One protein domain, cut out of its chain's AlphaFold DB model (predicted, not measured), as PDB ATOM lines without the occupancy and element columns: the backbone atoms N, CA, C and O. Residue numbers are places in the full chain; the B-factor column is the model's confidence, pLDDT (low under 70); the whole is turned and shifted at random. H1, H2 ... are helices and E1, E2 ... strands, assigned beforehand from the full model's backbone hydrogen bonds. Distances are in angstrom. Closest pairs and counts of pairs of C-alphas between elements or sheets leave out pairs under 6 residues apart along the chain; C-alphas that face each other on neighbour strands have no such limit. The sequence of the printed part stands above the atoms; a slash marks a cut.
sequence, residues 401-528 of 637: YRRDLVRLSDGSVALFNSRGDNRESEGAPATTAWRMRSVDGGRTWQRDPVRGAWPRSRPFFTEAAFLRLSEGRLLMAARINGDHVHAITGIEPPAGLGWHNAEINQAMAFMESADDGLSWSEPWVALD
ATOM      1  N   TYR A 401     -56.406  79.570  93.596       86.06
ATOM      2  CA  TYR A 401     -56.635  78.139  93.680       86.06
ATOM      3  C   TYR A 401     -55.283  77.443  93.659       86.06
ATOM      4  O   TYR A 401     -54.432  77.736  92.820       86.06
ATOM      5  N   ARG A 402     -55.070  76.560  94.626       86.38
ATOM      6  CA  ARG A 402     -53.820  75.825  94.810       86.38
ATOM      7  C   ARG A 402     -53.977  74.422  94.268       86.38
ATOM      8  O   ARG A 402     -55.085  73.896  94.240       86.38
ATOM      9  N   ARG A 403     -52.862  73.805  93.905       88.75
ATOM     10  CA  ARG A 403     -52.868  72.418  93.462       88.75
ATOM     11  C   ARG A 403     -52.295  71.442  94.471       88.75
ATOM     12  O   ARG A 403     -52.242  70.278  94.126       88.75
ATOM     13  N   ASP A 404     -51.931  71.850  95.685       91.12
ATOM     14  CA  ASP A 404     -51.463  70.929  96.731       91.12
ATOM     15  C   ASP A 404     -51.998  71.293  98.124       91.12
ATOM     16  O   ASP A 404     -52.346  72.445  98.406       91.12
ATOM     17  N   LEU A 405     -52.010  70.285  99.000       92.69
ATOM     18  CA  LEU A 405     -52.011  70.432 100.455       92.69
ATOM     19  C   LEU A 405     -50.683  69.872 100.969       92.69
ATOM     20  O   LEU A 405     -50.244  68.821 100.505       92.69
ATOM     21  N   VAL A 406     -50.055  70.540 101.935       93.38
ATOM     22  CA  VAL A 406     -48.732  70.138 102.432       93.38
ATOM     23  C   VAL A 406     -48.779  69.824 103.919       93.38
ATOM     24  O   VAL A 406     -49.493  70.473 104.682       93.38
ATOM     25  N   ARG A 407     -48.001  68.830 104.349       92.25
ATOM     26  CA  ARG A 407     -47.749  68.579 105.771       92.25
ATOM     27  C   ARG A 407     -46.542  69.393 106.236       92.25
ATOM     28  O   ARG A 407     -45.479  69.322 105.619       92.25
ATOM     29  N   LEU A 408     -46.709  70.155 107.310       91.81
ATOM     30  CA  LEU A 408     -45.685  71.015 107.902       91.81
ATOM     31  C   LEU A 408     -44.741  70.243 108.830       91.81
ATOM     32  O   LEU A 408     -44.874  69.032 109.030       91.81
ATOM     33  N   SER A 409     -43.758  70.950 109.393       87.56
ATOM     34  CA  SER A 409     -42.753  70.379 110.293       87.56
ATOM     35  C   SER A 409     -43.269  69.805 111.598       87.56
ATOM     36  O   SER A 409     -42.733  68.799 112.061       87.56
ATOM     37  N   ASP A 410     -44.350  70.365 112.116       89.88
ATOM     38  CA  ASP A 410     -45.045  69.907 113.315       89.88
ATOM     39  C   ASP A 410     -46.059  68.776 113.041       89.88
ATOM     40  O   ASP A 410     -46.774  68.364 113.951       89.88
ATOM     41  N   GLY A 411     -46.144  68.283 111.799       89.44
ATOM     42  CA  GLY A 411     -47.121  67.274 111.372       89.44
ATOM     43  C   GLY A 411     -48.511  67.834 111.053       89.44
ATOM     44  O   GLY A 411     -49.374  67.086 110.595       89.44
ATOM     45  N   SER A 412     -48.736  69.137 111.244       94.38
ATOM     46  CA  SER A 412     -49.986  69.794 110.858       94.38
ATOM     47  C   SER A 412     -50.139  69.867 109.336       94.38
ATOM     48  O   SER A 412     -49.169  69.777 108.583       94.38
ATOM     49  N   VAL A 413     -51.373  70.028 108.863       95.19
ATOM     50  CA  VAL A 413     -51.675  70.207 107.438       95.19
ATOM     51  C   VAL A 413     -51.838  71.689 107.146       95.19
ATOM     52  O   VAL A 413     -52.483  72.406 107.909       95.19
ATOM     53  N   ALA A 414     -51.294  72.151 106.026       94.44
ATOM     54  CA  ALA A 414     -51.424  73.524 105.580       94.44
ATOM     55  C   ALA A 414     -51.911  73.645 104.137       94.44
ATOM     56  O   ALA A 414     -51.643  72.809 103.270       94.44
ATOM     57  N   LEU A 415     -52.593  74.759 103.901       92.81
ATOM     58  CA  LEU A 415     -52.939  75.277 102.590       92.81
ATOM     59  C   LEU A 415     -52.592  76.767 102.530       92.81
ATOM     60  O   LEU A 415     -52.667  77.479 103.532       92.81
ATOM     61  N   PHE A 416     -52.189  77.237 101.355       93.06
ATOM     62  CA  PHE A 416     -51.760  78.617 101.141       93.06
ATOM     63  C   PHE A 416     -52.778  79.356 100.271       93.06
ATOM     64  O   PHE A 416     -53.193  78.864  99.217       93.06
ATOM     65  N   ASN A 417     -53.199  80.528 100.741       92.25
ATOM     66  CA  ASN A 417     -54.266  81.333 100.159       92.25
ATOM     67  C   ASN A 417     -53.763  82.720  99.824       92.25
ATOM     68  O   ASN A 417     -52.888  83.271 100.496       92.25
ATOM     69  N   SER A 418     -54.374  83.308  98.808       91.56
ATOM     70  CA  SER A 418     -54.129  84.698  98.481       91.56
ATOM     71  C   SER A 418     -55.369  85.365  97.916       91.56
ATOM     72  O   SER A 418     -56.257  84.717  97.353       91.56
ATOM     73  N   ARG A 419     -55.420  86.683  98.086       90.25
ATOM     74  CA  ARG A 419     -56.442  87.553  97.525       90.25
ATOM     75  C   ARG A 419     -55.784  88.587  96.641       90.25
ATOM     76  O   ARG A 419     -54.782  89.193  97.015       90.25
ATOM     77  N   GLY A 420     -56.346  88.777  95.463       89.00
ATOM     78  CA  GLY A 420     -55.800  89.652  94.441       89.00
ATOM     79  C   GLY A 420     -56.702  89.732  93.215       89.00
ATOM     80  O   GLY A 420     -57.720  89.039  93.129       89.00
ATOM     81  N   ASP A 421     -56.305  90.569  92.264       85.81
ATOM     82  CA  ASP A 421     -56.929  90.721  90.957       85.81
ATOM     83  C   ASP A 421     -56.204  89.873  89.904       85.81
ATOM     84  O   ASP A 421     -55.113  90.203  89.446       85.81
ATOM     85  N   ASN A 422     -56.852  88.794  89.463       79.56
ATOM     86  CA  ASN A 422     -56.344  87.919  88.406       79.56
ATOM     87  C   ASN A 422     -56.113  88.639  87.060       79.56
ATOM     88  O   ASN A 422     -55.391  88.102  86.219       79.56
ATOM     89  N   ARG A 423     -56.732  89.809  86.832       77.50
ATOM     90  CA  ARG A 423     -56.543  90.614  85.613       77.50
ATOM     91  C   ARG A 423     -55.366  91.578  85.688       77.50
ATOM     92  O   ARG A 423     -55.014  92.130  84.654       77.50
ATOM     93  N   GLU A 424     -54.813  91.785  86.879       79.31
ATOM     94  CA  GLU A 424     -53.789  92.795  87.140       79.31
ATOM     95  C   GLU A 424     -54.165  94.182  86.606       79.31
ATOM     96  O   GLU A 424     -53.370  94.859  85.959       79.31
ATOM     97  N   SER A 425     -55.410  94.600  86.857       83.38
ATOM     98  CA  SER A 425     -55.916  95.886  86.376       83.38
ATOM     99  C   SER A 425     -55.052  97.037  86.901       83.38
ATOM    100  O   SER A 425     -54.574  97.003  88.038       83.38
ATOM    101  N   GLU A 426     -54.873  98.078  86.088       83.38
ATOM    102  CA  GLU A 426     -54.111  99.264  86.481       83.38
ATOM    103  C   GLU A 426     -54.653  99.853  87.795       83.38
ATOM    104  O   GLU A 426     -55.857 100.057  87.959       83.38
ATOM    105  N   GLY A 427     -53.757 100.088  88.757       85.06
ATOM    106  CA  GLY A 427     -54.107 100.596  90.086       85.06
ATOM    107  C   GLY A 427     -54.683  99.560  91.062       85.06
ATOM    108  O   GLY A 427     -55.001  99.926  92.194       85.06
ATOM    109  N   ALA A 428     -54.804  98.283  90.678       87.38
ATOM    110  CA  ALA A 428     -55.205  97.229  91.605       87.38
ATOM    111  C   ALA A 428     -54.183  97.091  92.757       87.38
ATOM    112  O   ALA A 428     -52.972  97.178  92.524       87.38
ATOM    113  N   PRO A 429     -54.645  96.877  94.004       88.38
ATOM    114  CA  PRO A 429     -53.754  96.750  95.152       88.38
ATOM    115  C   PRO A 429     -52.901  95.486  95.045       88.38
ATOM    116  O   PRO A 429     -53.309  94.509  94.417       88.38
ATOM    117  N   ALA A 430     -51.743  95.488  95.708       88.81
ATOM    118  CA  ALA A 430     -50.923  94.291  95.838       88.81
ATOM    119  C   ALA A 430     -51.704  93.147  96.510       88.81
ATOM    120  O   ALA A 430     -52.574  93.374  97.357       88.81
ATOM    121  N   THR A 431     -51.374  91.920  96.127       89.94
ATOM    122  CA  THR A 431     -51.989  90.715  96.667       89.94
ATOM    123  C   THR A 431     -51.721  90.575  98.162       89.94
ATOM    124  O   THR A 431     -50.639  90.886  98.663       89.94
ATOM    125  N   THR A 432     -52.718  90.084  98.891       91.25
ATOM    126  CA  THR A 432     -52.560  89.645 100.277       91.25
ATOM    127  C   THR A 432     -52.471  88.128 100.316       91.25
ATOM    128  O   THR A 432     -53.161  87.443  99.565       91.25
ATOM    129  N   ALA A 433     -51.630  87.591 101.195       93.19
ATOM    130  CA  ALA A 433     -51.385  86.159 101.298       93.19
ATOM    131  C   ALA A 433     -51.450  85.691 102.755       93.19
ATOM    132  O   ALA A 433     -51.105  86.427 103.684       93.19
ATOM    133  N   TRP A 434     -51.919  84.464 102.964       93.94
ATOM    134  CA  TRP A 434     -51.976  83.834 104.278       93.94
ATOM    135  C   TRP A 434     -51.905  82.312 104.163       93.94
ATOM    136  O   TRP A 434     -52.271  81.723 103.148       93.94
ATOM    137  N   ARG A 435     -51.451  81.670 105.234       94.12
ATOM    138  CA  ARG A 435     -51.472  80.221 105.405       94.12
ATOM    139  C   ARG A 435     -52.684  79.863 106.256       94.12
ATOM    140  O   ARG A 435     -52.943  80.526 107.257       94.12
ATOM    141  N   MET A 436     -53.408  78.820 105.883       94.56
ATOM    142  CA  MET A 436     -54.351  78.156 106.776       94.56
ATOM    143  C   MET A 436     -53.714  76.856 107.257       94.56
ATOM    144  O   MET A 436     -53.174  76.106 106.445       94.56
ATOM    145  N   ARG A 437     -53.782  76.587 108.559       95.19
ATOM    146  CA  ARG A 437     -53.144  75.437 109.205       95.19
ATOM    147  C   ARG A 437     -54.139  74.668 110.066       95.19
ATOM    148  O   ARG A 437     -54.891  75.280 110.820       95.19
ATOM    149  N   SER A 438     -54.112  73.345 109.983       96.25
ATOM    150  CA  SER A 438     -54.958  72.439 110.757       96.25
ATOM    151  C   SER A 438     -54.119  71.412 111.511       96.25
ATOM    152  O   SER A 438     -53.249  70.761 110.936       96.25
ATOM    153  N   VAL A 439     -54.415  71.249 112.800       96.06
ATOM    154  CA  VAL A 439     -53.748  70.298 113.712       96.06
ATOM    155  C   VAL A 439     -54.648  69.121 114.108       96.06
ATOM    156  O   VAL A 439     -54.256  68.285 114.914       96.06
ATOM    157  N   ASP A 440     -55.868  69.064 113.570       94.81
ATOM    158  CA  ASP A 440     -56.928  68.133 113.979       94.81
ATOM    159  C   ASP A 440     -57.484  67.307 112.809       94.81
ATOM    160  O   ASP A 440     -58.652  66.900 112.795       94.81
ATOM    161  N   GLY A 441     -56.624  67.047 111.822       92.12
ATOM    162  CA  GLY A 441     -56.953  66.252 110.643       92.12
ATOM    163  C   GLY A 441     -57.842  66.989 109.639       92.12
ATOM    164  O   GLY A 441     -58.652  66.358 108.965       92.12
ATOM    165  N   GLY A 442     -57.728  68.317 109.558       94.38
ATOM    166  CA  GLY A 442     -58.459  69.151 108.603       94.38
ATOM    167  C   GLY A 442     -59.862  69.563 109.049       94.38
ATOM    168  O   GLY A 442     -60.621  70.038 108.205       94.38
ATOM    169  N   ARG A 443     -60.227  69.384 110.329       93.81
ATOM    170  CA  ARG A 443     -61.559  69.749 110.852       93.81
ATOM    171  C   ARG A 443     -61.664  71.242 111.128       93.81
ATOM    172  O   ARG A 443     -62.667  71.857 110.784       93.81
ATOM    173  N   THR A 444     -60.635  71.823 111.738       95.25
ATOM    174  CA  THR A 444     -60.556  73.263 111.998       95.25
ATOM    175  C   THR A 444     -59.266  73.852 111.444       95.25
ATOM    176  O   THR A 444     -58.245  73.170 111.320       95.25
ATOM    177  N   TRP A 445     -59.327  75.134 111.077       95.56
ATOM    178  CA  TRP A 445     -58.248  75.824 110.377       95.56
ATOM    179  C   TRP A 445     -57.945  77.174 111.023       95.56
ATOM    180  O   TRP A 445     -58.828  78.010 111.212       95.56
ATOM    181  N   GLN A 446     -56.671  77.402 111.332       95.00
ATOM    182  CA  GLN A 446     -56.149  78.660 111.848       95.00
ATOM    183  C   GLN A 446     -55.442  79.434 110.736       95.00
ATOM    184  O   GLN A 446     -54.651  78.868 109.987       95.00
ATOM    185  N   ARG A 447     -55.701  80.741 110.658       94.88
ATOM    186  CA  ARG A 447     -55.032  81.648 109.723       94.88
ATOM    187  C   ARG A 447     -53.748  82.216 110.318       94.88
ATOM    188  O   ARG A 447     -53.794  82.838 111.376       94.88
ATOM    189  N   ASP A 448     -52.668  82.137 109.550       93.75
ATOM    190  CA  ASP A 448     -51.395  82.803 109.815       93.75
ATOM    191  C   ASP A 448     -51.059  83.770 108.656       93.75
ATOM    192  O   ASP A 448     -51.172  83.389 107.487       93.75
ATOM    193  N   PRO A 449     -50.665  85.029 108.921       92.56
ATOM    194  CA  PRO A 449     -50.295  85.969 107.864       92.56
ATOM    195  C   PRO A 449     -48.998  85.539 107.168       92.56
ATOM    196  O   PRO A 449     -48.045  85.133 107.832       92.56
ATOM    197  N   VAL A 450     -48.943  85.693 105.844       93.81
ATOM    198  CA  VAL A 450     -47.739  85.421 105.043       93.81
ATOM    199  C   VAL A 450     -47.092  86.736 104.625       93.81
ATOM    200  O   VAL A 450     -47.761  87.678 104.203       93.81
ATOM    201  N   ARG A 451     -45.770  86.802 104.765       87.44
ATOM    202  CA  ARG A 451     -44.916  87.918 104.343       87.44
ATOM    203  C   ARG A 451     -44.166  87.537 103.068       87.44
ATOM    204  O   ARG A 451     -44.069  86.364 102.728       87.44
ATOM    205  N   GLY A 452     -43.624  88.531 102.369       75.88
ATOM    206  CA  GLY A 452     -42.909  88.282 101.111       75.88
ATOM    207  C   GLY A 452     -43.830  87.879  99.958       75.88
ATOM    208  O   GLY A 452     -43.369  87.298  98.985       75.88
ATOM    209  N   ALA A 453     -45.132  88.181 100.053       71.00
ATOM    210  CA  ALA A 453     -46.009  88.113  98.892       71.00
ATOM    211  C   ALA A 453     -45.501  89.088  97.817       71.00
ATOM    212  O   ALA A 453     -45.074  90.201  98.140       71.00
ATOM    213  N   TRP A 454     -45.553  88.674  96.550       72.88
ATOM    214  CA  TRP A 454     -45.083  89.506  95.440       72.88
ATOM    215  C   TRP A 454     -45.840  90.853  95.428       72.88
ATOM    216  O   TRP A 454     -47.064  90.845  95.568       72.88
ATOM    217  N   PRO A 455     -45.182  92.016  95.222       73.12
ATOM    218  CA  PRO A 455     -45.809  93.352  95.215       73.12
ATOM    219  C   PRO A 455     -46.769  93.639  94.036       73.12
ATOM    220  O   PRO A 455     -46.884  94.777  93.583       73.12
ATOM    221  N   ARG A 456     -47.446  92.625  93.496       80.88
ATOM    222  CA  ARG A 456     -48.332  92.704  92.325       80.88
ATOM    223  C   ARG A 456     -49.750  92.328  92.712       80.88
ATOM    224  O   ARG A 456     -49.971  91.705  93.744       80.88
ATOM    225  N   SER A 457     -50.719  92.738  91.906       87.00
ATOM    226  CA  SER A 457     -52.130  92.551  92.233       87.00
ATOM    227  C   SER A 457     -52.630  91.131  91.985       87.00
ATOM    228  O   SER A 457     -53.594  90.730  92.631       87.00
ATOM    229  N   ARG A 458     -51.969  90.338  91.131       87.06
ATOM    230  CA  ARG A 458     -52.322  88.929  90.902       87.06
ATOM    231  C   ARG A 458     -52.220  88.098  92.189       87.06
ATOM    232  O   ARG A 458     -51.224  88.235  92.896       87.06
ATOM    233  N   PRO A 459     -53.180  87.194  92.474       88.69
ATOM    234  CA  PRO A 459     -53.095  86.314  93.635       88.69
ATOM    235  C   PRO A 459     -51.811  85.469  93.620       88.69
ATOM    236  O   PRO A 459     -51.532  84.764  92.648       88.69
ATOM    237  N   PHE A 460     -51.041  85.555  94.705       89.19
ATOM    238  CA  PHE A 460     -49.695  84.986  94.828       89.19
ATOM    239  C   PHE A 460     -49.628  83.459  94.659       89.19
ATOM    240  O   PHE A 460     -48.713  82.951  94.018       89.19
ATOM    241  N   PHE A 461     -50.608  82.722  95.194       90.69
ATOM    242  CA  PHE A 461     -50.601  81.249  95.232       90.69
ATOM    243  C   PHE A 461     -51.492  80.599  94.164       90.69
ATOM    244  O   PHE A 461     -51.987  79.485  94.351       90.69
ATOM    245  N   THR A 462     -51.754  81.291  93.055       87.56
ATOM    246  CA  THR A 462     -52.541  80.725  91.951       87.56
ATOM    247  C   THR A 462     -51.761  79.622  91.250       87.56
ATOM    248  O   THR A 462     -50.629  79.821  90.814       87.56
ATOM    249  N   GLU A 463     -52.394  78.457  91.119       89.06
ATOM    250  CA  GLU A 463     -51.833  77.261  90.491       89.06
ATOM    251  C   GLU A 463     -50.547  76.749  91.153       89.06
ATOM    252  O   GLU A 463     -49.778  76.009  90.530       89.06
ATOM    253  N   ALA A 464     -50.333  77.126  92.416       92.31
ATOM    254  CA  ALA A 464     -49.135  76.791  93.161       92.31
ATOM    255  C   ALA A 464     -49.104  75.312  93.569       92.31
ATOM    256  O   ALA A 464     -50.113  74.757  94.022       92.31
ATOM    257  N   ALA A 465     -47.928  74.710  93.418       94.88
ATOM    258  CA  ALA A 465     -47.565  73.397  93.930       94.88
ATOM    259  C   ALA A 465     -46.520  73.544  95.038       94.88
ATOM    260  O   ALA A 465     -45.698  74.463  94.986       94.88
ATOM    261  N   PHE A 466     -46.541  72.645  96.018       94.94
ATOM    262  CA  PHE A 466     -45.693  72.726  97.206       94.94
ATOM    263  C   PHE A 466     -45.019  71.390  97.484       94.94
ATOM    264  O   PHE A 466     -45.663  70.346  97.472       94.94
ATOM    265  N   LEU A 467     -43.735  71.436  97.821       95.38
ATOM    266  CA  LEU A 467     -42.983  70.277  98.277       95.38
ATOM    267  C   LEU A 467     -42.246  70.605  99.568       95.38
ATOM    268  O   LEU A 467     -41.617  71.655  99.695       95.38
ATOM    269  N   ARG A 468     -42.281  69.675 100.519       93.19
ATOM    270  CA  ARG A 468     -41.440  69.758 101.706       93.19
ATOM    271  C   ARG A 468     -40.038  69.228 101.407       93.19
ATOM    272  O   ARG A 468     -39.873  68.085 100.984       93.19
ATOM    273  N   LEU A 469     -39.040  70.073 101.635       91.44
ATOM    274  CA  LEU A 469     -37.627  69.776 101.427       91.44
ATOM    275  C   LEU A 469     -36.990  69.168 102.687       91.44
ATOM    276  O   LEU A 469     -37.639  68.955 103.716       91.44
ATOM    277  N   SER A 470     -35.690  68.879 102.607       78.06
ATOM    278  CA  SER A 470     -34.867  68.610 103.789       78.06
ATOM    279  C   SER A 470     -34.904  69.783 104.788       78.06
ATOM    280  O   SER A 470     -35.226  70.921 104.437       78.06
ATOM    281  N   GLU A 471     -34.617  69.491 106.061       79.19
ATOM    282  CA  GLU A 471     -34.474  70.501 107.128       79.19
ATOM    283  C   GLU A 471     -35.730  71.348 107.410       79.19
ATOM    284  O   GLU A 471     -35.662  72.386 108.058       79.19
ATOM    285  N   GLY A 472     -36.904  70.899 106.957       77.44
ATOM    286  CA  GLY A 472     -38.169  71.590 107.213       77.44
ATOM    287  C   GLY A 472     -38.420  72.822 106.345       77.44
ATOM    288  O   GLY A 472     -39.369  73.548 106.622       77.44
ATOM    289  N   ARG A 473     -37.638  73.029 105.280       92.44
ATOM    290  CA  ARG A 473     -37.932  74.047 104.261       92.44
ATOM    291  C   ARG A 473     -39.092  73.612 103.355       92.44
ATOM    292  O   ARG A 473     -39.364  72.420 103.204       92.44
ATOM    293  N   LEU A 474     -39.746  74.576 102.712       95.38
ATOM    294  CA  LEU A 474     -40.718  74.343 101.640       95.38
ATOM    295  C   LEU A 474     -40.185  74.893 100.319       95.38
ATOM    296  O   LEU A 474     -39.574  75.957 100.296       95.38
ATOM    297  N   LEU A 475     -40.481  74.195  99.229       96.12
ATOM    298  CA  LEU A 475     -40.326  74.663  97.859       96.12
ATOM    299  C   LEU A 475     -41.711  74.875  97.257       96.12
ATOM    300  O   LEU A 475     -42.567  73.995  97.347       96.12
ATOM    301  N   MET A 476     -41.924  76.023  96.630       95.06
ATOM    302  CA  MET A 476     -43.121  76.321  95.853       95.06
ATOM    303  C   MET A 476     -42.764  76.448  94.379       95.06
ATOM    304  O   MET A 476     -41.740  77.038  94.054       95.06
ATOM    305  N   ALA A 477     -43.656  75.982  93.505       95.06
ATOM    306  CA  ALA A 477     -43.692  76.369  92.099       95.06
ATOM    307  C   ALA A 477     -45.034  77.055  91.795       95.06
ATOM    308  O   ALA A 477     -46.085  76.440  91.968       95.06
ATOM    309  N   ALA A 478     -45.020  78.309  91.335       91.38
ATOM    310  CA  ALA A 478     -46.217  79.099  91.029       91.38
ATOM    311  C   ALA A 478     -46.173  79.676  89.609       91.38
ATOM    312  O   ALA A 478     -45.110  80.013  89.087       91.38
ATOM    313  N   ARG A 479     -47.339  79.801  88.966       89.69
ATOM    314  CA  ARG A 479     -47.436  80.310  87.594       89.69
ATOM    315  C   ARG A 479     -47.404  81.836  87.577       89.69
ATOM    316  O   ARG A 479     -48.241  82.481  88.209       89.69
ATOM    317  N   ILE A 480     -46.501  82.407  86.785       87.50
ATOM    318  CA  ILE A 480     -46.330  83.859  86.648       87.50
ATOM    319  C   ILE A 480     -46.453  84.323  85.190       87.50
ATOM    320  O   ILE A 480     -46.269  83.539  84.258       87.50
ATOM    321  N   ASN A 481     -46.800  85.598  85.000       88.12
ATOM    322  CA  ASN A 481     -46.918  86.245  83.690       88.12
ATOM    323  C   ASN A 481     -45.551  86.628  83.103       88.12
ATOM    324  O   ASN A 481     -44.553  86.715  83.816       88.12
ATOM    325  N   GLY A 482     -45.500  86.847  81.788       87.81
ATOM    326  CA  GLY A 482     -44.234  87.030  81.072       87.81
ATOM    327  C   GLY A 482     -43.464  88.290  81.430       87.81
ATOM    328  O   GLY A 482     -42.240  88.286  81.382       87.81
ATOM    329  N   ASP A 483     -44.143  89.346  81.866       87.06
ATOM    330  CA  ASP A 483     -43.484  90.533  82.407       87.06
ATOM    331  C   ASP A 483     -42.765  90.236  83.733       87.06
ATOM    332  O   ASP A 483     -41.694  90.787  83.987       87.06
ATOM    333  N   HIS A 484     -43.295  89.319  84.548       86.94
ATOM    334  CA  HIS A 484     -42.631  88.852  85.766       86.94
ATOM    335  C   HIS A 484     -41.432  87.962  85.446       86.94
ATOM    336  O   HIS A 484     -40.371  88.131  86.044       86.94
ATOM    337  N   VAL A 485     -41.574  87.047  84.484       90.19
ATOM    338  CA  VAL A 485     -40.449  86.212  84.036       90.19
ATOM    339  C   VAL A 485     -39.334  87.099  83.484       90.19
ATOM    340  O   VAL A 485     -38.174  86.922  83.853       90.19
ATOM    341  N   HIS A 486     -39.676  88.103  82.674       91.62
ATOM    342  CA  HIS A 486     -38.725  89.084  82.164       91.62
ATOM    343  C   HIS A 486     -38.051  89.883  83.285       91.62
ATOM    344  O   HIS A 486     -36.840  90.069  83.250       91.62
ATOM    345  N   ALA A 487     -38.791  90.309  84.312       89.31
ATOM    346  CA  ALA A 487     -38.211  91.022  85.450       89.31
ATOM    347  C   ALA A 487     -37.195  90.176  86.244       89.31
ATOM    348  O   ALA A 487     -36.227  90.730  86.758       89.31
ATOM    349  N   ILE A 488     -37.395  88.853  86.327       90.25
ATOM    350  CA  ILE A 488     -36.464  87.920  86.988       90.25
ATOM    351  C   ILE A 488     -35.250  87.619  86.099       90.25
ATOM    352  O   ILE A 488     -34.117  87.595  86.570       90.25
ATOM    353  N   THR A 489     -35.491  87.323  84.820       91.19
ATOM    354  CA  THR A 489     -34.503  86.674  83.939       91.19
ATOM    355  C   THR A 489     -33.848  87.618  82.932       91.19
ATOM    356  O   THR A 489     -32.816  87.286  82.356       91.19
ATOM    357  N   GLY A 490     -34.455  88.776  82.665       91.75
ATOM    358  CA  GLY A 490     -34.105  89.664  81.555       91.75
ATOM    359  C   GLY A 490     -34.543  89.161  80.172       91.75
ATOM    360  O   GLY A 490     -34.369  89.877  79.188       91.75
ATOM    361  N   ILE A 491     -35.137  87.965  80.067       87.62
ATOM    362  CA  ILE A 491     -35.518  87.342  78.791       87.62
ATOM    363  C   ILE A 491     -36.923  87.801  78.398       87.62
ATOM    364  O   ILE A 491     -37.868  87.664  79.174       87.62
ATOM    365  N   GLU A 492     -37.075  88.363  77.200       87.25
ATOM    366  CA  GLU A 492     -38.381  88.780  76.678       87.25
ATOM    367  C   GLU A 492     -39.236  87.549  76.305       87.25
ATOM    368  O   GLU A 492     -38.723  86.629  75.661       87.25
ATOM    369  N   PRO A 493     -40.522  87.494  76.700       87.25
ATOM    370  CA  PRO A 493     -41.399  86.386  76.335       87.25
ATOM    371  C   PRO A 493     -41.679  86.360  74.822       87.25
ATOM    372  O   PRO A 493     -41.611  87.407  74.171       87.25
ATOM    373  N   PRO A 494     -42.069  85.203  74.250       81.94
ATOM    374  CA  PRO A 494     -42.283  85.057  72.811       81.94
ATOM    375  C   PRO A 494     -43.200  86.129  72.211       81.94
ATOM    376  O   PRO A 494     -42.826  86.776  71.235       81.94
ATOM    377  N   ALA A 495     -44.358  86.385  72.824       81.06
ATOM    378  CA  ALA A 495     -45.316  87.364  72.320       81.06
ATOM    379  C   ALA A 495     -45.088  88.799  72.847       81.06
ATOM    380  O   ALA A 495     -45.967  89.650  72.714       81.06
ATOM    381  N   GLY A 496     -43.922  89.073  73.441       83.06
ATOM    382  CA  GLY A 496     -43.559  90.376  73.994       83.06
ATOM    383  C   GLY A 496     -44.259  90.726  75.314       83.06
ATOM    384  O   GLY A 496     -45.115  90.000  75.833       83.06
ATOM    385  N   LEU A 497     -43.867  91.866  75.882       80.56
ATOM    386  CA  LEU A 497     -44.403  92.385  77.141       80.56
ATOM    387  C   LEU A 497     -45.771  93.055  76.904       80.56
ATOM    388  O   LEU A 497     -45.868  94.002  76.129       80.56
ATOM    389  N   GLY A 498     -46.830  92.593  77.580       66.69
ATOM    390  CA  GLY A 498     -48.137  93.277  77.590       66.69
ATOM    391  C   GLY A 498     -49.352  92.447  77.159       66.69
ATOM    392  O   GLY A 498     -50.481  92.831  77.474       66.69
ATOM    393  N   TRP A 499     -49.167  91.284  76.528       72.75
ATOM    394  CA  TRP A 499     -50.256  90.312  76.334       72.75
ATOM    395  C   TRP A 499     -50.480  89.467  77.585       72.75
ATOM    396  O   TRP A 499     -50.114  88.294  77.682       72.75
ATOM    397  N   HIS A 500     -51.105  90.111  78.566       66.75
ATOM    398  CA  HIS A 500     -51.527  89.496  79.814       66.75
ATOM    399  C   HIS A 500     -52.582  88.415  79.510       66.75
ATOM    400  O   HIS A 500     -53.588  88.691  78.855       66.75
ATOM    401  N   ASN A 501     -52.357  87.193  80.005       68.69
ATOM    402  CA  ASN A 501     -53.120  85.952  79.759       68.69
ATOM    403  C   ASN A 501     -52.774  85.137  78.501       68.69
ATOM    404  O   ASN A 501     -53.369  84.075  78.323       68.69
ATOM    405  N   ALA A 502     -51.809  85.549  77.674       80.69
ATOM    406  CA  ALA A 502     -51.250  84.627  76.687       80.69
ATOM    407  C   ALA A 502     -50.454  83.542  77.434       80.69
ATOM    408  O   ALA A 502     -49.432  83.828  78.062       80.69
ATOM    409  N   GLU A 503     -50.924  82.292  77.414       85.06
ATOM    410  CA  GLU A 503     -50.280  81.196  78.142       85.06
ATOM    411  C   GLU A 503     -48.907  80.822  77.573       85.06
ATOM    412  O   GLU A 503     -48.128  80.156  78.256       85.06
ATOM    413  N   ILE A 504     -48.600  81.245  76.345       86.31
ATOM    414  CA  ILE A 504     -47.253  81.178  75.766       86.31
ATOM    415  C   ILE A 504     -46.251  82.099  76.479       86.31
ATOM    416  O   ILE A 504     -45.063  81.811  76.484       86.31
ATOM    417  N   ASN A 505     -46.715  83.168  77.131       89.06
ATOM    418  CA  ASN A 505     -45.861  84.112  77.853       89.06
ATOM    419  C   ASN A 505     -45.669  83.739  79.330       89.06
ATOM    420  O   ASN A 505     -44.967  84.442  80.042       89.06
ATOM    421  N   GLN A 506     -46.318  82.690  79.831       89.00
ATOM    422  CA  GLN A 506     -46.292  82.341  81.255       89.00
ATOM    423  C   GLN A 506     -45.274  81.240  81.537       89.00
ATOM    424  O   GLN A 506     -45.068  80.378  80.694       89.00
ATOM    425  N   ALA A 507     -44.688  81.229  82.731       91.69
ATOM    426  CA  ALA A 507     -43.769  80.177  83.172       91.69
ATOM    427  C   ALA A 507     -43.993  79.842  84.653       91.69
ATOM    428  O   ALA A 507     -44.784  80.503  85.341       91.69
ATOM    429  N   MET A 508     -43.294  78.819  85.144       93.25
ATOM    430  CA  MET A 508     -43.249  78.490  86.569       93.25
ATOM    431  C   MET A 508     -42.083  79.209  87.252       93.25
ATOM    432  O   MET A 508     -40.927  79.024  86.876       93.25
ATOM    433  N   ALA A 509     -42.395  79.994  88.279       93.00
ATOM    434  CA  ALA A 509     -41.419  80.537  89.213       93.00
ATOM    435  C   ALA A 509     -41.323  79.651  90.452       93.00
ATOM    436  O   ALA A 509     -42.344  79.215  90.990       93.00
ATOM    437  N   PHE A 510     -40.101  79.434  90.915       95.12
ATOM    438  CA  PHE A 510     -39.781  78.673  92.109       95.12
ATOM    439  C   PHE A 510     -39.376  79.614  93.242       95.12
ATOM    440  O   PHE A 510     -38.739  80.637  92.994       95.12
ATOM    441  N   MET A 511     -39.774  79.287  94.472       94.12
ATOM    442  CA  MET A 511     -39.440  80.045  95.683       94.12
ATOM    443  C   MET A 511     -39.285  79.092  96.865       94.12
ATOM    444  O   MET A 511     -40.001  78.092  96.953       94.12
ATOM    445  N   GLU A 512     -38.409  79.425  97.809       94.75
ATOM    446  CA  GLU A 512     -38.233  78.654  99.038       94.75
ATOM    447  C   GLU A 512     -38.816  79.373 100.253       94.75
ATOM    448  O   GLU A 512     -38.844  80.601 100.322       94.75
ATOM    449  N   SER A 513     -39.208  78.596 101.256       94.81
ATOM    450  CA  SER A 513     -39.518  79.081 102.595       94.81
ATOM    451  C   SER A 513     -38.739  78.294 103.644       94.81
ATOM    452  O   SER A 513     -38.649  77.069 103.571       94.81
ATOM    453  N   ALA A 514     -38.203  78.999 104.642       93.88
ATOM    454  CA  ALA A 514     -37.490  78.414 105.779       93.88
ATOM    455  C   ALA A 514     -38.321  78.388 107.077       93.88
ATOM    456  O   ALA A 514     -37.826  77.957 108.114       93.88
ATOM    457  N   ASP A 515     -39.565  78.867 107.037       93.00
ATOM    458  CA  ASP A 515     -40.431  79.067 108.204       93.00
ATOM    459  C   ASP A 515     -41.845  78.498 107.979       93.00
ATOM    460  O   ASP A 515     -42.854  79.093 108.369       93.00
ATOM    461  N   ASP A 516     -41.918  77.324 107.337       93.19
ATOM    462  CA  ASP A 516     -43.162  76.618 106.996       93.19
ATOM    463  C   ASP A 516     -44.149  77.482 106.171       93.19
ATOM    464  O   ASP A 516     -45.375  77.377 106.291       93.19
ATOM    465  N   GLY A 517     -43.617  78.345 105.306       93.25
ATOM    466  CA  GLY A 517     -44.370  79.149 104.345       93.25
ATOM    467  C   GLY A 517     -44.895  80.478 104.887       93.25
ATOM    468  O   GLY A 517     -45.771  81.071 104.254       93.25
ATOM    469  N   LEU A 518     -44.398  80.950 106.035       93.50
ATOM    470  CA  LEU A 518     -44.747  82.266 106.591       93.50
ATOM    471  C   LEU A 518     -44.001  83.411 105.892       93.50
ATOM    472  O   LEU A 518     -44.500  84.539 105.861       93.50
ATOM    473  N   SER A 519     -42.849  83.127 105.295       93.62
ATOM    474  CA  SER A 519     -42.121  83.997 104.379       93.62
ATOM    475  C   SER A 519     -41.505  83.201 103.228       93.62
ATOM    476  O   SER A 519     -41.259  82.000 103.347       93.62
ATOM    477  N   TRP A 520     -41.289  83.879 102.100       93.88
ATOM    478  CA  TRP A 520     -40.800  83.287 100.855       93.88
ATOM    479  C   TRP A 520     -39.601  84.068 100.316       93.88
ATOM    480  O   TRP A 520     -39.508  85.282 100.514       93.88
ATOM    481  N   SER A 521     -38.676  83.361  99.669       92.69
ATOM    482  CA  SER A 521     -37.511  83.937  98.997       92.69
ATOM    483  C   SER A 521     -37.895  84.728  97.744       92.69
ATOM    484  O   SER A 521     -39.015  84.630  97.242       92.69
ATOM    485  N   GLU A 522     -36.919  85.441  97.176       90.69
ATOM    486  CA  GLU A 522     -37.030  85.916  95.795       90.69
ATOM    487  C   GLU A 522     -37.195  84.729  94.822       90.69
ATOM    488  O   GLU A 522     -36.644  83.646  95.077       90.69
ATOM    489  N   PRO A 523     -37.949  84.908  93.725       91.62
ATOM    490  CA  PRO A 523     -38.197  83.857  92.752       91.62
ATOM    491  C   PRO A 523     -37.039  83.625  91.788       91.62
ATOM    492  O   PRO A 523     -36.355  84.559  91.368       91.62
ATOM    493  N   TRP A 524     -36.920  82.386  91.319       94.00
ATOM    494  CA  TRP A 524     -36.156  82.047  90.121       94.00
ATOM    495  C   TRP A 524     -37.010  81.243  89.139       94.00
ATOM    496  O   TRP A 524     -38.054  80.699  89.495       94.00
ATOM    497  N   VAL A 525     -36.582  81.178  87.880       93.75
ATOM    498  CA  VAL A 525     -37.261  80.425  86.816       93.75
ATOM    499  C   VAL A 525     -36.278  79.412  86.252       93.75
ATOM    500  O   VAL A 525     -35.116  79.742  86.026       93.75
ATOM    501  N   ALA A 526     -36.745  78.181  86.052       92.44
ATOM    502  CA  ALA A 526     -35.940  77.100  85.482       92.44
ATOM    503  C   ALA A 526     -36.571  76.461  84.237       92.44
ATOM    504  O   ALA A 526     -35.844  75.995  83.371       92.44
ATOM    505  N   LEU A 527     -37.903  76.431  84.146       93.19
ATOM    506  CA  LEU A 527     -38.618  75.890  82.989       93.19
ATOM    507  C   LEU A 527     -38.826  76.969  81.921       93.19
ATOM    508  O   LEU A 527     -38.840  78.162  82.230       93.19
ATOM    509  N   ASP A 528     -39.032  76.534  80.679       90.12
ATOM    510  CA  ASP A 528     -39.288  77.428  79.553       90.12
ATOM    511  C   ASP A 528     -40.630  78.164  79.669       90.12
ATOM    512  O   ASP A 528     -41.565  77.770  80.373       90.12
TER     513      ASP A 528
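What this domain is: This is residues 401 to 528 of the 637 residues of an uncharacterized protein of Phycisphaeraceae bacterium (UniProt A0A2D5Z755). With little regular structure, two small three-stranded sheets, E4 E5 E6 and E1 E2 E3, make two halves joined by a long loop, residues 450 to 464, with short helix H1 at one end of the first. The printed 128 residues, 44 in named elements, run E1 E2 E3 E4 E5 H1 E6, mostly strand. Both sheets are antiparallel; the whole is compact, radius of gyration of the C-alphas 15.1 A, yet elongated, 47 by 31 by 20 A.

How they stand to each other: Look first at E5, residues 474 to 480, in a hairpin with E4, residues 465 to 468: N 467 and O 475 are within hydrogen-bond range, 2.9 A. Its other neighbour is E6, residues 507 to 513, with N 476 and O 511 at 2.8 A. H1, residues 482 to 489, only grazes this sheet, its closest C-alphas to E6 being Val 485 and Ala 507, 6.9 A; its every O i to N i+4 pair is within range. Elsewhere E1, residues 413 to 419, E2, residues 432 to 438, and E3, residues 446 to 449, form a meander of successive hairpins, each strand the antiparallel neighbour of the one before; find N 415 and O 436, 2.9 A, and N 435 and O 448, 2.8 A. E1 and E5 are apart.

Where its parts are: From C-alpha 413 at (-51.675, 70.207, 107.438) E1 runs 20.5 A; E6 runs 19.9 A to C-alpha 513 at (-39.518, 79.081, 102.595).

The domain as a whole: The printed part has no cut. Links E1 to E2, E3 to E4 and H1 to E6 are long; pLDDT is under 70 at residues 498 and 500 to 501.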